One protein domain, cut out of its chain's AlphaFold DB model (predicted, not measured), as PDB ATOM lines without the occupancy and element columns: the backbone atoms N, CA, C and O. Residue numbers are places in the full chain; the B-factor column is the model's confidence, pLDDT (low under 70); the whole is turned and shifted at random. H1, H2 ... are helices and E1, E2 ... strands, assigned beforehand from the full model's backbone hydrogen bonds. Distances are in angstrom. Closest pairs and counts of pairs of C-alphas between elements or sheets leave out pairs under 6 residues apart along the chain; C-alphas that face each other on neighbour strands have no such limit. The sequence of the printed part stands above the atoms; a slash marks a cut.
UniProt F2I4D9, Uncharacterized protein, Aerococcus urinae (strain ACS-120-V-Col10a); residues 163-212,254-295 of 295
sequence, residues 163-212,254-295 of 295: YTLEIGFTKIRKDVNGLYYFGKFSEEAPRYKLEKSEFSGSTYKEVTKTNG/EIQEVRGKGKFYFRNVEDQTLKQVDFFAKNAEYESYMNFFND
ATOM      1  N   TYR A 163      10.863 -58.822 -20.114       73.06
ATOM      2  CA  TYR A 163      11.745 -58.174 -21.075       73.06
ATOM      3  C   TYR A 163      11.300 -56.721 -21.280       73.06
ATOM      4  O   TYR A 163      10.126 -56.442 -21.544       73.06
ATOM      5  N   THR A 164      12.243 -55.783 -21.157       82.38
ATOM      6  CA  THR A 164      11.999 -54.346 -21.337       82.38
ATOM      7  C   THR A 164      12.773 -53.830 -22.542       82.38
ATOM      8  O   THR A 164      13.987 -54.004 -22.617       82.38
ATOM      9  N   LEU A 165      12.078 -53.138 -23.441       84.56
ATOM     10  CA  LEU A 165      12.658 -52.377 -24.537       84.56
ATOM     11  C   LEU A 165      12.492 -50.878 -24.267       84.56
ATOM     12  O   LEU A 165      11.395 -50.401 -23.971       84.56
ATOM     13  N   GLU A 166      13.582 -50.120 -24.376       84.12
ATOM     14  CA  GLU A 166      13.562 -48.663 -24.229       84.12
ATOM     15  C   GLU A 166      13.696 -47.994 -25.599       84.12
ATOM     16  O   GLU A 166      14.697 -48.157 -26.297       84.12
ATOM     17  N   ILE A 167      12.675 -47.223 -25.977       83.31
ATOM     18  CA  ILE A 167      12.632 -46.463 -27.227       83.31
ATOM     19  C   ILE A 167      12.479 -44.982 -26.877       83.31
ATOM     20  O   ILE A 167      11.398 -44.514 -26.510       83.31
ATOM     21  N   GLY A 168      13.580 -44.232 -26.961       80.50
ATOM     22  CA  GLY A 168      13.616 -42.837 -26.522       80.50
ATOM     23  C   GLY A 168      13.272 -42.715 -25.033       80.50
ATOM     24  O   GLY A 168      14.014 -43.202 -24.187       80.50
ATOM     25  N   PHE A 169      12.139 -42.081 -24.715       80.81
ATOM     26  CA  PHE A 169      11.624 -41.944 -23.341       80.81
ATOM     27  C   PHE A 169      10.543 -42.975 -22.979       80.81
ATOM     28  O   PHE A 169      10.061 -43.001 -21.846       80.81
ATOM     29  N   THR A 170      10.144 -43.823 -23.928       85.38
ATOM     30  CA  THR A 170       9.060 -44.789 -23.745       85.38
ATOM     31  C   THR A 170       9.638 -46.152 -23.388       85.38
ATOM     32  O   THR A 170      10.379 -46.743 -24.173       85.38
ATOM     33  N   LYS A 171       9.275 -46.674 -22.210       89.00
ATOM     34  CA  LYS A 171       9.579 -48.058 -21.818       89.00
ATOM     35  C   LYS A 171       8.436 -48.968 -22.236       89.00
ATOM     36  O   LYS A 171       7.301 -48.756 -21.800       89.00
ATOM     37  N   ILE A 172       8.753 -49.962 -23.050       89.56
ATOM     38  CA  ILE A 172       7.835 -50.996 -23.519       89.56
ATOM     39  C   ILE A 172       8.218 -52.286 -22.806       89.56
ATOM     40  O   ILE A 172       9.378 -52.689 -22.823       89.56
ATOM     41  N   ARG A 173       7.256 -52.918 -22.146       89.00
ATOM     42  CA  ARG A 173       7.464 -54.160 -21.400       89.00
ATOM     43  C   ARG A 173       6.603 -55.255 -21.990       89.00
ATOM     44  O   ARG A 173       5.470 -54.979 -22.385       89.00
ATOM     45  N   LYS A 174       7.138 -56.470 -22.040       87.00
ATOM     46  CA  LYS A 174       6.430 -57.659 -22.515       87.00
ATOM     47  C   LYS A 174       5.994 -58.510 -21.324       87.00
ATOM     48  O   LYS A 174       6.818 -58.877 -20.489       87.00
ATOM     49  N   ASP A 175       4.698 -58.786 -21.257       82.88
ATOM     50  CA  ASP A 175       4.076 -59.642 -20.249       82.88
ATOM     51  C   ASP A 175       4.317 -61.133 -20.541       82.88
ATOM     52  O   ASP A 175       4.679 -61.509 -21.658       82.88
ATOM     53  N   VAL A 176       4.021 -62.000 -19.568       77.38
ATOM     54  CA  VAL A 176       4.069 -63.468 -19.714       77.38
ATOM     55  C   VAL A 176       3.208 -63.990 -20.869       77.38
ATOM     56  O   VAL A 176       3.520 -65.026 -21.444       77.38
ATOM     57  N   ASN A 177       2.155 -63.256 -21.241       80.81
ATOM     58  CA  ASN A 177       1.253 -63.598 -22.344       80.81
ATOM     59  C   ASN A 177       1.718 -63.061 -23.713       80.81
ATOM     60  O   ASN A 177       0.972 -63.134 -24.686       80.81
ATOM     61  N   GLY A 178       2.907 -62.453 -23.797       82.56
ATOM     62  CA  GLY A 178       3.416 -61.837 -25.027       82.56
ATOM     63  C   GLY A 178       2.744 -60.513 -25.409       82.56
ATOM     64  O   GLY A 178       2.963 -60.007 -26.506       82.56
ATOM     65  N   LEU A 179       1.936 -59.936 -24.513       89.19
ATOM     66  CA  LEU A 179       1.302 -58.630 -24.698       89.19
ATOM     67  C   LEU A 179       2.187 -57.508 -24.151       89.19
ATOM     68  O   LEU A 179       2.883 -57.677 -23.149       89.19
ATOM     69  N   TYR A 180       2.121 -56.340 -24.778       90.69
ATOM     70  CA  TYR A 180       2.943 -55.189 -24.427       90.69
ATOM     71  C   TYR A 180       2.188 -54.199 -23.554       90.69
ATOM     72  O   TYR A 180       0.990 -53.985 -23.723       90.69
ATOM     73  N   TYR A 181       2.897 -53.539 -22.649       89.88
ATOM     74  CA  TYR A 181       2.365 -52.411 -21.898       89.88
ATOM     75  C   TYR A 181       3.449 -51.354 -21.676       89.88
ATOM     76  O   TYR A 181       4.646 -51.604 -21.854       89.88
ATOM     77  N   PHE A 182       3.022 -50.139 -21.337       88.81
ATOM     78  CA  PHE A 182       3.895 -48.968 -21.314       88.81
ATOM     79  C   PHE A 182       4.113 -48.454 -19.891       88.81
ATOM     80  O   PHE A 182       3.158 -48.267 -19.140       88.81
ATOM     81  N   GLY A 183       5.363 -48.130 -19.550       83.44
ATOM     82  CA  GLY A 183       5.708 -47.431 -18.307       83.44
ATOM     83  C   GLY A 183       6.209 -48.331 -17.171       83.44
ATOM     84  O   GLY A 183       7.118 -49.146 -17.358       83.44
ATOM     85  N   LYS A 184       5.711 -48.093 -15.949       80.50
ATOM     86  CA  LYS A 184       6.098 -48.848 -14.742       80.50
ATOM     87  C   LYS A 184       5.345 -50.177 -14.687       80.50
ATOM     88  O   LYS A 184       4.237 -50.257 -15.201       80.50
ATOM     89  N   PHE A 185       5.936 -51.174 -14.024       76.00
ATOM     90  CA  PHE A 185       5.263 -52.445 -13.745       76.00
ATOM     91  C   PHE A 185       3.913 -52.194 -13.066       76.00
ATOM     92  O   PHE A 185       3.854 -51.501 -12.047       76.00
ATOM     93  N   SER A 186       2.845 -52.712 -13.662       74.50
ATOM     94  CA  SER A 186       1.480 -52.603 -13.161       74.50
ATOM     95  C   SER A 186       0.666 -53.757 -13.732       74.50
ATOM     96  O   SER A 186       0.648 -53.966 -14.945       74.50
ATOM     97  N   GLU A 187       0.006 -54.515 -12.857       73.81
ATOM     98  CA  GLU A 187      -0.850 -55.632 -13.275       73.81
ATOM     99  C   GLU A 187      -2.096 -55.133 -14.029       73.81
ATOM    100  O   GLU A 187      -2.522 -55.773 -14.986       73.81
ATOM    101  N   GLU A 188      -2.588 -53.941 -13.674       81.81
ATOM    102  CA  GLU A 188      -3.787 -53.282 -14.220       81.81
ATOM    103  C   GLU A 188      -3.512 -52.425 -15.471       81.81
ATOM    104  O   GLU A 188      -4.406 -51.745 -15.975       81.81
ATOM    105  N   ALA A 189      -2.273 -52.392 -15.973       84.06
ATOM    106  CA  ALA A 189      -1.953 -51.586 -17.146       84.06
ATOM    107  C   ALA A 189      -2.649 -52.129 -18.412       84.06
ATOM    108  O   ALA A 189      -2.625 -53.344 -18.640       84.06
ATOM    109  N   PRO A 190      -3.174 -51.246 -19.288       88.56
ATOM    110  CA  PRO A 190      -3.756 -51.663 -20.558       88.56
ATOM    111  C   PRO A 190      -2.745 -52.441 -21.401       88.56
ATOM    112  O   PRO A 190      -1.575 -52.047 -21.515       88.56
ATOM    113  N   ARG A 191      -3.205 -53.542 -21.994       92.12
ATOM    114  CA  ARG A 191      -2.377 -54.470 -22.768       92.12
ATOM    115  C   ARG A 191      -2.542 -54.221 -24.261       92.12
ATOM    116  O   ARG A 191      -3.644 -53.996 -24.750       92.12
ATOM    117  N   TYR A 192      -1.438 -54.292 -24.992       92.06
ATOM    118  CA  TYR A 192      -1.370 -53.972 -26.409       92.06
ATOM    119  C   TYR A 192      -0.704 -55.089 -27.212       92.06
ATOM    120  O   TYR A 192       0.182 -55.785 -26.721       92.06
ATOM    121  N   LYS A 193      -1.078 -55.211 -28.483       92.25
ATOM    122  CA  LYS A 193      -0.431 -56.069 -29.477       92.25
ATOM    123  C   LYS A 193       0.221 -55.202 -30.550       92.25
ATOM    124  O   LYS A 193      -0.368 -54.206 -30.968       92.25
ATOM    125  N   LEU A 194       1.423 -55.561 -30.996       92.19
ATOM    126  CA  LEU A 194       2.030 -54.898 -32.148       92.19
ATOM    127  C   LEU A 194       1.234 -55.268 -33.408       92.19
ATOM    128  O   LEU A 194       1.046 -56.448 -33.698       92.19
ATOM    129  N   GLU A 195       0.750 -54.264 -34.132       91.06
ATOM    130  CA  GLU A 195      -0.017 -54.462 -35.365       91.06
ATOM    131  C   GLU A 195       0.808 -54.139 -36.606       91.06
ATOM    132  O   GLU A 195       0.788 -54.888 -37.582       91.06
ATOM    133  N   LYS A 196       1.534 -53.019 -36.579       91.81
ATOM    134  CA  LYS A 196       2.314 -52.555 -37.726       91.81
ATOM    135  C   LYS A 196       3.585 -51.852 -37.275       91.81
ATOM    136  O   LYS A 196       3.605 -51.177 -36.244       91.81
ATOM    137  N   SER A 197       4.627 -51.960 -38.087       91.19
ATOM    138  CA  SER A 197       5.847 -51.169 -37.981       91.19
ATOM    139  C   SER A 197       6.164 -50.494 -39.310       91.19
ATOM    140  O   SER A 197       5.954 -51.051 -40.387       91.19
ATOM    141  N   GLU A 198       6.640 -49.258 -39.233       91.38
ATOM    142  CA  GLU A 198       7.068 -48.471 -40.385       91.38
ATOM    143  C   GLU A 198       8.442 -47.888 -40.075       91.38
ATOM    144  O   GLU A 198       8.612 -47.196 -39.072       91.38
ATOM    145  N   PHE A 199       9.435 -48.154 -40.921       91.38
ATOM    146  CA  PHE A 199      10.789 -47.635 -40.749       91.38
ATOM    147  C   PHE A 199      11.333 -47.142 -42.083       91.38
ATOM    148  O   PHE A 199      11.295 -47.862 -43.077       91.38
ATOM    149  N   SER A 200      11.844 -45.908 -42.106       85.38
ATOM    150  CA  SER A 200      12.356 -45.285 -43.331       85.38
ATOM    151  C   SER A 200      13.730 -45.802 -43.773       85.38
ATOM    152  O   SER A 200      14.217 -45.373 -44.815       85.38
ATOM    153  N   GLY A 201      14.384 -46.650 -42.969       82.00
ATOM    154  CA  GLY A 201      15.794 -46.997 -43.140       82.00
ATOM    155  C   GLY A 201      16.727 -45.898 -42.623       82.00
ATOM    156  O   GLY A 201      16.349 -44.724 -42.525       82.00
ATOM    157  N   SER A 202      17.950 -46.283 -42.262       84.12
ATOM    158  CA  SER A 202      19.035 -45.345 -41.961       84.12
ATOM    159  C   SER A 202      19.651 -44.756 -43.237       84.12
ATOM    160  O   SER A 202      19.479 -45.273 -44.340       84.12
ATOM    161  N   THR A 203      20.370 -43.639 -43.108       79.38
ATOM    162  CA  THR A 203      21.077 -43.005 -44.235       79.38
ATOM    163  C   THR A 203      22.563 -42.911 -43.928       79.38
ATOM    164  O   THR A 203      22.940 -42.512 -42.831       79.38
ATOM    165  N   TYR A 204      23.423 -43.217 -44.895       76.00
ATOM    166  CA  TYR A 204      24.869 -43.078 -44.737       76.00
ATOM    167  C   TYR A 204      25.317 -41.672 -45.144       76.00
ATOM    168  O   TYR A 204      24.959 -41.185 -46.215       76.00
ATOM    169  N   LYS A 205      26.090 -41.005 -44.285       72.88
ATOM    170  CA  LYS A 205      26.757 -39.739 -44.599       72.88
ATOM    171  C   LYS A 205      28.260 -39.946 -44.588       72.88
ATOM    172  O   LYS A 205      28.814 -40.492 -43.636       72.88
ATOM    173  N   GLU A 206      28.913 -39.474 -45.636       62.91
ATOM    174  CA  GLU A 206      30.366 -39.454 -45.727       62.91
ATOM    175  C   GLU A 206      30.889 -38.177 -45.062       62.91
ATOM    176  O   GLU A 206      30.482 -37.068 -45.415       62.91
ATOM    177  N   VAL A 207      31.752 -38.327 -44.057       65.69
ATOM    178  CA  VAL A 207      32.389 -37.200 -43.370       65.69
ATOM    179  C   VAL A 207      33.887 -37.272 -43.630       65.69
ATOM    180  O   VAL A 207      34.599 -38.091 -43.051       65.69
ATOM    181  N   THR A 208      34.379 -36.383 -44.489       54.78
ATOM    182  CA  THR A 208      35.816 -36.220 -44.730       54.78
ATOM    183  C   THR A 208      36.384 -35.236 -43.712       54.78
ATOM    184  O   THR A 208      36.080 -34.042 -43.746       54.78
ATOM    185  N   LYS A 209      37.223 -35.720 -42.792       50.03
ATOM    186  CA  LYS A 209      37.976 -34.851 -41.877       50.03
ATOM    187  C   LYS A 209      39.390 -34.665 -42.412       50.03
ATOM    188  O   LYS A 209      40.228 -35.557 -42.308       50.03
ATOM    189  N   THR A 210      39.673 -33.478 -42.938       49.16
ATOM    190  CA  THR A 210      41.029 -33.091 -43.339       49.16
ATOM    191  C   THR A 210      41.729 -32.416 -42.163       49.16
ATOM    192  O   THR A 210      41.459 -31.258 -41.850       49.16
ATOM    193  N   ASN A 211      42.635 -33.134 -41.496       43.75
ATOM    194  CA  ASN A 211      43.469 -32.576 -40.431       43.75
ATOM    195  C   ASN A 211      44.811 -32.102 -41.007       43.75
ATOM    196  O   ASN A 211      45.739 -32.888 -41.189       43.75
ATOM    197  N   GLY A 212      44.929 -30.799 -41.270       43.84
ATOM    198  CA  GLY A 212      46.192 -30.164 -41.652       43.84
ATOM    199  C   GLY A 212      46.915 -29.575 -40.439       43.84
ATOM    200  O   GLY A 212      46.456 -28.591 -39.859       43.84
ATOM    201  N   GLU A 254      35.421 -41.165 -43.145       59.50
ATOM    202  CA  GLU A 254      34.580 -42.044 -42.331       59.50
ATOM    203  C   GLU A 254      33.149 -42.055 -42.882       59.50
ATOM    204  O   GLU A 254      32.536 -41.002 -43.079       59.50
ATOM    205  N   ILE A 255      32.600 -43.252 -43.102       65.62
ATOM    206  CA  ILE A 255      31.182 -43.444 -43.422       65.62
ATOM    207  C   ILE A 255      30.427 -43.536 -42.096       65.62
ATOM    208  O   ILE A 255      30.605 -44.488 -41.338       65.62
ATOM    209  N   GLN A 256      29.582 -42.549 -41.801       71.94
ATOM    210  CA  GLN A 256      28.761 -42.527 -40.593       71.94
ATOM    211  C   GLN A 256      27.292 -42.800 -40.937       71.94
ATOM    212  O   GLN A 256      26.671 -42.077 -41.714       71.94
ATOM    213  N   GLU A 257      26.717 -43.842 -40.336       80.38
ATOM    214  CA  GLU A 257      25.288 -44.156 -40.448       80.38
ATOM    215  C   GLU A 257      24.458 -43.237 -39.535       80.38
ATOM    216  O   GLU A 257      24.629 -43.218 -38.311       80.38
ATOM    217  N   VAL A 258      23.534 -42.492 -40.136       84.94
ATOM    218  CA  VAL A 258      22.580 -41.601 -39.475       84.94
ATOM    219  C   VAL A 258      21.262 -42.338 -39.256       84.94
ATOM    220  O   VAL A 258      20.732 -42.968 -40.168       84.94
ATOM    221  N   ARG A 259      20.715 -42.224 -38.039       87.62
ATOM    222  CA  ARG A 259      19.451 -42.860 -37.640       87.62
ATOM    223  C   ARG A 259      18.274 -42.399 -38.508       87.62
ATOM    224  O   ARG A 259      18.088 -41.198 -38.709       87.62
ATOM    225  N   GLY A 260      17.473 -43.357 -38.965       87.25
ATOM    226  CA  GLY A 260      16.209 -43.131 -39.665       87.25
ATOM    227  C   GLY A 260      15.043 -42.937 -38.700       87.25
ATOM    228  O   GLY A 260      15.149 -43.289 -37.523       87.25
ATOM    229  N   LYS A 261      13.924 -42.392 -39.191       90.25
ATOM    230  CA  LYS A 261      12.679 -42.255 -38.416       90.25
ATOM    231  C   LYS A 261      11.793 -43.479 -38.632       90.25
ATOM    232  O   LYS A 261      11.708 -43.999 -39.744       90.25
ATOM    233  N   GLY A 262      11.085 -43.900 -37.596       91.81
ATOM    234  CA  GLY A 262      10.085 -44.954 -37.708       91.81
ATOM    235  C   GLY A 262       8.965 -44.825 -36.687       91.81
ATOM    236  O   GLY A 262       9.026 -43.987 -35.785       91.81
ATOM    237  N   LYS A 263       7.933 -45.651 -36.860       93.19
ATOM    238  CA  LYS A 263       6.749 -45.723 -36.006       93.19
ATOM    239  C   LYS A 263       6.355 -47.167 -35.733       93.19
ATOM    240  O   LYS A 263       6.313 -47.989 -36.649       93.19
ATOM    241  N   PHE A 264       6.014 -47.450 -34.483       93.38
ATOM    242  CA  PHE A 264       5.314 -48.669 -34.087       93.38
ATOM    243  C   PHE A 264       3.846 -48.357 -33.807       93.38
ATOM    244  O   PHE A 264       3.538 -47.375 -33.130       93.38
ATOM    245  N   TYR A 265       2.954 -49.212 -34.300       93.06
ATOM    246  CA  TYR A 265       1.515 -49.127 -34.086       93.06
ATOM    247  C   TYR A 265       1.078 -50.289 -33.201       93.06
ATOM    248  O   TYR A 265       1.164 -51.456 -33.586       93.06
ATOM    249  N   PHE A 266       0.616 -49.952 -32.005       93.81
ATOM    250  CA  PHE A 266       0.160 -50.890 -30.995       93.81
ATOM    251  C   PHE A 266      -1.351 -50.805 -30.866       93.81
ATOM    252  O   PHE A 266      -1.887 -49.729 -30.613       93.81
ATOM    253  N   ARG A 267      -2.039 -51.932 -30.989       94.25
ATOM    254  CA  ARG A 267      -3.480 -52.016 -30.783       94.25
ATOM    255  C   ARG A 267      -3.771 -52.492 -29.372       94.25
ATOM    256  O   ARG A 267      -3.278 -53.547 -28.975       94.25
ATOM    257  N   ASN A 268      -4.549 -51.733 -28.615       92.56
ATOM    258  CA  ASN A 268      -5.026 -52.166 -27.308       92.56
ATOM    259  C   ASN A 268      -5.989 -53.352 -27.482       92.56
ATOM    260  O   ASN A 268      -6.841 -53.355 -28.371       92.56
ATOM    261  N   VAL A 269      -5.823 -54.379 -26.656       90.50
ATOM    262  CA  VAL A 269      -6.612 -55.613 -26.727       90.50
ATOM    263  C   VAL A 269      -8.072 -55.373 -26.335       90.50
ATOM    264  O   VAL A 269      -8.960 -55.976 -26.935       90.50
ATOM    265  N   GLU A 270      -8.326 -54.477 -25.380       89.19
ATOM    266  CA  GLU A 270      -9.658 -54.244 -24.812       89.19
ATOM    267  C   GLU A 270     -10.490 -53.278 -25.660       89.19
ATOM    268  O   GLU A 270     -11.577 -53.624 -26.116       89.19
ATOM    269  N   ASP A 271      -9.975 -52.072 -25.899       90.00
ATOM    270  CA  ASP A 271     -10.723 -50.987 -26.549       90.00
ATOM    271  C   ASP A 271     -10.443 -50.864 -28.062       90.00
ATOM    272  O   ASP A 271     -11.023 -50.010 -28.732       90.00
ATOM    273  N   GLN A 272      -9.564 -51.716 -28.612       88.62
ATOM    274  CA  GLN A 272      -9.129 -51.711 -30.017       88.62
ATOM    275  C   GLN A 272      -8.492 -50.388 -30.483       88.62
ATOM    276  O   GLN A 272      -8.304 -50.177 -31.684       88.62
ATOM    277  N   THR A 273      -8.122 -49.493 -29.563       91.88
ATOM    278  CA  THR A 273      -7.493 -48.215 -29.904       91.88
ATOM    279  C   THR A 273      -6.053 -48.402 -30.370       91.88
ATOM    280  O   THR A 273      -5.324 -49.289 -29.915       91.88
ATOM    281  N   LEU A 274      -5.630 -47.542 -31.298       91.56
ATOM    282  CA  LEU A 274      -4.278 -47.533 -31.845       91.56
ATOM    283  C   LEU A 274      -3.405 -46.518 -31.114       91.56
ATOM    284  O   LEU A 274      -3.679 -45.318 -31.112       91.56
ATOM    285  N   LYS A 275      -2.297 -46.998 -30.559       91.25
ATOM    286  CA  LYS A 275      -1.258 -46.194 -29.932       91.25
ATOM    287  C   LYS A 275      -0.000 -46.203 -30.785       91.25
ATOM    288  O   LYS A 275       0.505 -47.256 -31.160       91.25
ATOM    289  N   GLN A 276       0.506 -45.012 -31.075       93.00
ATOM    290  CA  GLN A 276       1.689 -44.819 -31.906       93.00
ATOM    291  C   GLN A 276       2.903 -44.504 -31.034       93.00
ATOM    292  O   GLN A 276       2.805 -43.715 -30.092       93.00
ATOM    293  N   VAL A 277       4.044 -45.114 -31.352       91.19
ATOM    294  CA  VAL A 277       5.333 -44.824 -30.714       91.19
ATOM    295  C   VAL A 277       6.356 -44.512 -31.793       91.19
ATOM    296  O   VAL A 277       6.739 -45.388 -32.571       91.19
ATOM    297  N   ASP A 278       6.794 -43.257 -31.830       91.56
ATOM    298  CA  ASP A 278       7.840 -42.801 -32.738       91.56
ATOM    299  C   ASP A 278       9.220 -43.236 -32.226       91.56
ATOM    300  O   ASP A 278       9.504 -43.194 -31.024       91.56
ATOM    301  N   PHE A 279      10.104 -43.617 -33.146       90.12
ATOM    302  CA  PHE A 279      11.471 -44.012 -32.829       90.12
ATOM    303  C   PHE A 279      12.486 -43.518 -33.856       90.12
ATOM    304  O   PHE A 279      12.157 -43.172 -34.993       90.12
ATOM    305  N   PHE A 280      13.749 -43.506 -33.431       90.19
ATOM    306  CA  PHE A 280      14.895 -43.168 -34.262       90.19
ATOM    307  C   PHE A 280      15.944 -44.262 -34.112       90.19
ATOM    308  O   PHE A 280      16.496 -44.415 -33.023       90.19
ATOM    309  N   ALA A 281      16.221 -45.001 -35.184       87.25
ATOM    310  CA  ALA A 281      17.087 -46.176 -35.130       87.25
ATOM    311  C   ALA A 281      18.026 -46.265 -36.335       87.25
ATOM    312  O   ALA A 281      17.730 -45.762 -37.422       87.25
ATOM    313  N   LYS A 282      19.176 -46.907 -36.132       89.62
ATOM    314  CA  LYS A 282      19.987 -47.502 -37.206       89.62
ATOM    315  C   LYS A 282      19.363 -48.819 -37.674       89.62
ATOM    316  O   LYS A 282      18.504 -49.359 -36.981       89.62
ATOM    317  N   ASN A 283      19.828 -49.372 -38.792       86.06
ATOM    318  CA  ASN A 283      19.274 -50.634 -39.303       86.06
ATOM    319  C   ASN A 283      19.432 -51.784 -38.288       86.06
ATOM    320  O   ASN A 283      18.454 -52.449 -37.961       86.06
ATOM    321  N   ALA A 284      20.615 -51.929 -37.682       84.50
ATOM    322  CA  ALA A 284      20.859 -52.942 -36.647       84.50
ATOM    323  C   ALA A 284      20.051 -52.705 -35.350       84.50
ATOM    324  O   ALA A 284      19.648 -53.648 -34.674       84.50
ATOM    325  N   GLU A 285      19.793 -51.440 -34.991       85.81
ATOM    326  CA  GLU A 285      18.953 -51.103 -33.830       85.81
ATOM    327  C   GLU A 285      17.485 -51.483 -34.094       85.81
ATOM    328  O   GLU A 285      16.822 -52.023 -33.213       85.81
ATOM    329  N   TYR A 286      16.992 -51.260 -35.315       89.31
ATOM    330  CA  TYR A 286      15.646 -51.655 -35.729       89.31
ATOM    331  C   TYR A 286      15.458 -53.179 -35.751       89.31
ATOM    332  O   TYR A 286      14.433 -53.666 -35.281       89.31
ATOM    333  N   GLU A 287      16.447 -53.939 -36.228       87.88
ATOM    334  CA  GLU A 287      16.421 -55.409 -36.158       87.88
ATOM    335  C   GLU A 287      16.353 -55.908 -34.710       87.88
ATOM    336  O   GLU A 287      15.546 -56.779 -34.391       87.88
ATOM    337  N   SER A 288      17.124 -55.295 -33.806       86.88
ATOM    338  CA  SER A 288      17.053 -55.588 -32.369       86.88
ATOM    339  C   SER A 288      15.653 -55.323 -31.794       86.88
ATOM    340  O   SER A 288      15.130 -56.133 -31.025       86.88
ATOM    341  N   TYR A 289      14.996 -54.240 -32.221       89.56
ATOM    342  CA  TYR A 289      13.609 -53.962 -31.837       89.56
ATOM    343  C   TYR A 289      12.648 -55.024 -32.368       89.56
ATOM    344  O   TYR A 289      11.784 -55.482 -31.628       89.56
ATOM    345  N   MET A 290      12.797 -55.450 -33.622       88.94
ATOM    346  CA  MET A 290      11.935 -56.479 -34.210       88.94
ATOM    347  C   MET A 290      12.086 -57.832 -33.526       88.94
ATOM    348  O   MET A 290      11.081 -58.491 -33.284       88.94
ATOM    349  N   ASN A 291      13.302 -58.217 -33.140       87.44
ATOM    350  CA  ASN A 291      13.523 -59.451 -32.389       87.44
ATOM    351  C   ASN A 291      12.785 -59.426 -31.042       87.44
ATOM    352  O   ASN A 291      12.113 -60.392 -30.700       87.44
ATOM    353  N   PHE A 292      12.794 -58.291 -30.335       87.31
ATOM    354  CA  PHE A 292      12.017 -58.123 -29.099       87.31
ATOM    355  C   PHE A 292      10.499 -58.308 -29.297       87.31
ATOM    356  O   PHE A 292       9.807 -58.759 -28.381       87.31
ATOM    357  N   PHE A 293       9.967 -57.940 -30.467       88.12
ATOM    358  CA  PHE A 293       8.539 -58.074 -30.773       88.12
ATOM    359  C   PHE A 293       8.143 -59.435 -31.373       88.12
ATOM    360  O   PHE A 293       6.954 -59.746 -31.393       88.12
ATOM    361  N   ASN A 294       9.108 -60.214 -31.869       82.94
ATOM    362  CA  ASN A 294       8.872 -61.493 -32.546       82.94
ATOM    363  C   ASN A 294       9.171 -62.726 -31.679       82.94
ATOM    364  O   ASN A 294       8.592 -63.780 -31.945       82.94
ATOM    365  N   ASP A 295      10.051 -62.608 -30.676       62.47
ATOM    366  CA  ASP A 295      10.115 -63.561 -29.553       62.47
ATOM    367  C   ASP A 295       8.780 -63.579 -28.803       62.47
ATOM    368  O   ASP A 295       8.514 -64.485 -27.975       62.47
TER     369      ASP A 295
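Overview. This is residues 163 to 212 and 254 to 295 of the 295 residues of an uncharacterized protein of Aerococcus urinae (strain ACS-120-V-Col10a) (UniProt F2I4D9). What shape is this? A small sandwich of two three-stranded sheets with crossed strands, E1 E2 E3 and E4 E7 E8, has H1 packed on both; a long arm, E5 and E6, makes the length. What builds it? The printed part has 92 residues, mostly strand, E1 to E8 and then H1 along the chain, with antiparallel sheets in the orders E1 E2 E3, E4 E7 E8 and E5 E6. It is loose, with a radius of gyration of the C-alphas of 16.5 A and spans of 61 by 21 by 21 A.

Arrangement. What comes first? E1, residues 164 to 167, E2, residues 170 to 174, and E3, residues 180 to 182, form a meander, two hairpins in a row; N 165 and O 172 (2.8 A) and N 173 and O 181 (2.9 A) are within hydrogen-bond range. What faces it? E4, residues 192 to 199, E7, residues 260 to 268, and E8, residues 274 to 281, form a strongly twisted sheet, with N 193 and O 267 at 2.8 A and N 262 and O 279 at 2.9 A. The sheets make a sandwich, face to face, their strands at 59 degrees. Where are the others? H1, residues 283 to 294, with every O i to N i+4 pair within hydrogen-bond range, is on both sheets, making two layers, helix on sheet, with E4 E7 E8 at a height of 9.0 A; the closest C-alphas of E4 and H1, Leu 194 and Phe 293, are 7.4 A apart. E5, residues 203 to 211, pairs with E6, residues 254 to 258, N 205 and O 256 at 2.8 A; E6 runs on into E7 at 27 degrees.

Along the chain. Where are the anchors? E1 begins at C-alpha 164 (11.999, -54.346, -21.337) and H1 ends at C-alpha 294 (8.872, -61.493, -32.546). Which are longer? E7 measures 26.2 A, E5 25.0 A and E8 21.7 A from first to last C-alpha.

Size, cuts and confidence. How large, and where cut? The farthest C-alphas, Gly 212 and Glu 270, are 63.1 A apart; residues 213 to 253 are not printed, with 16.6 A between C-alphas 212 and 254. Which links are long, and where is confidence low? Of the links printed whole, none is long; pLDDT is under 70 at residues 206 to 212, 254 to 255 and 295.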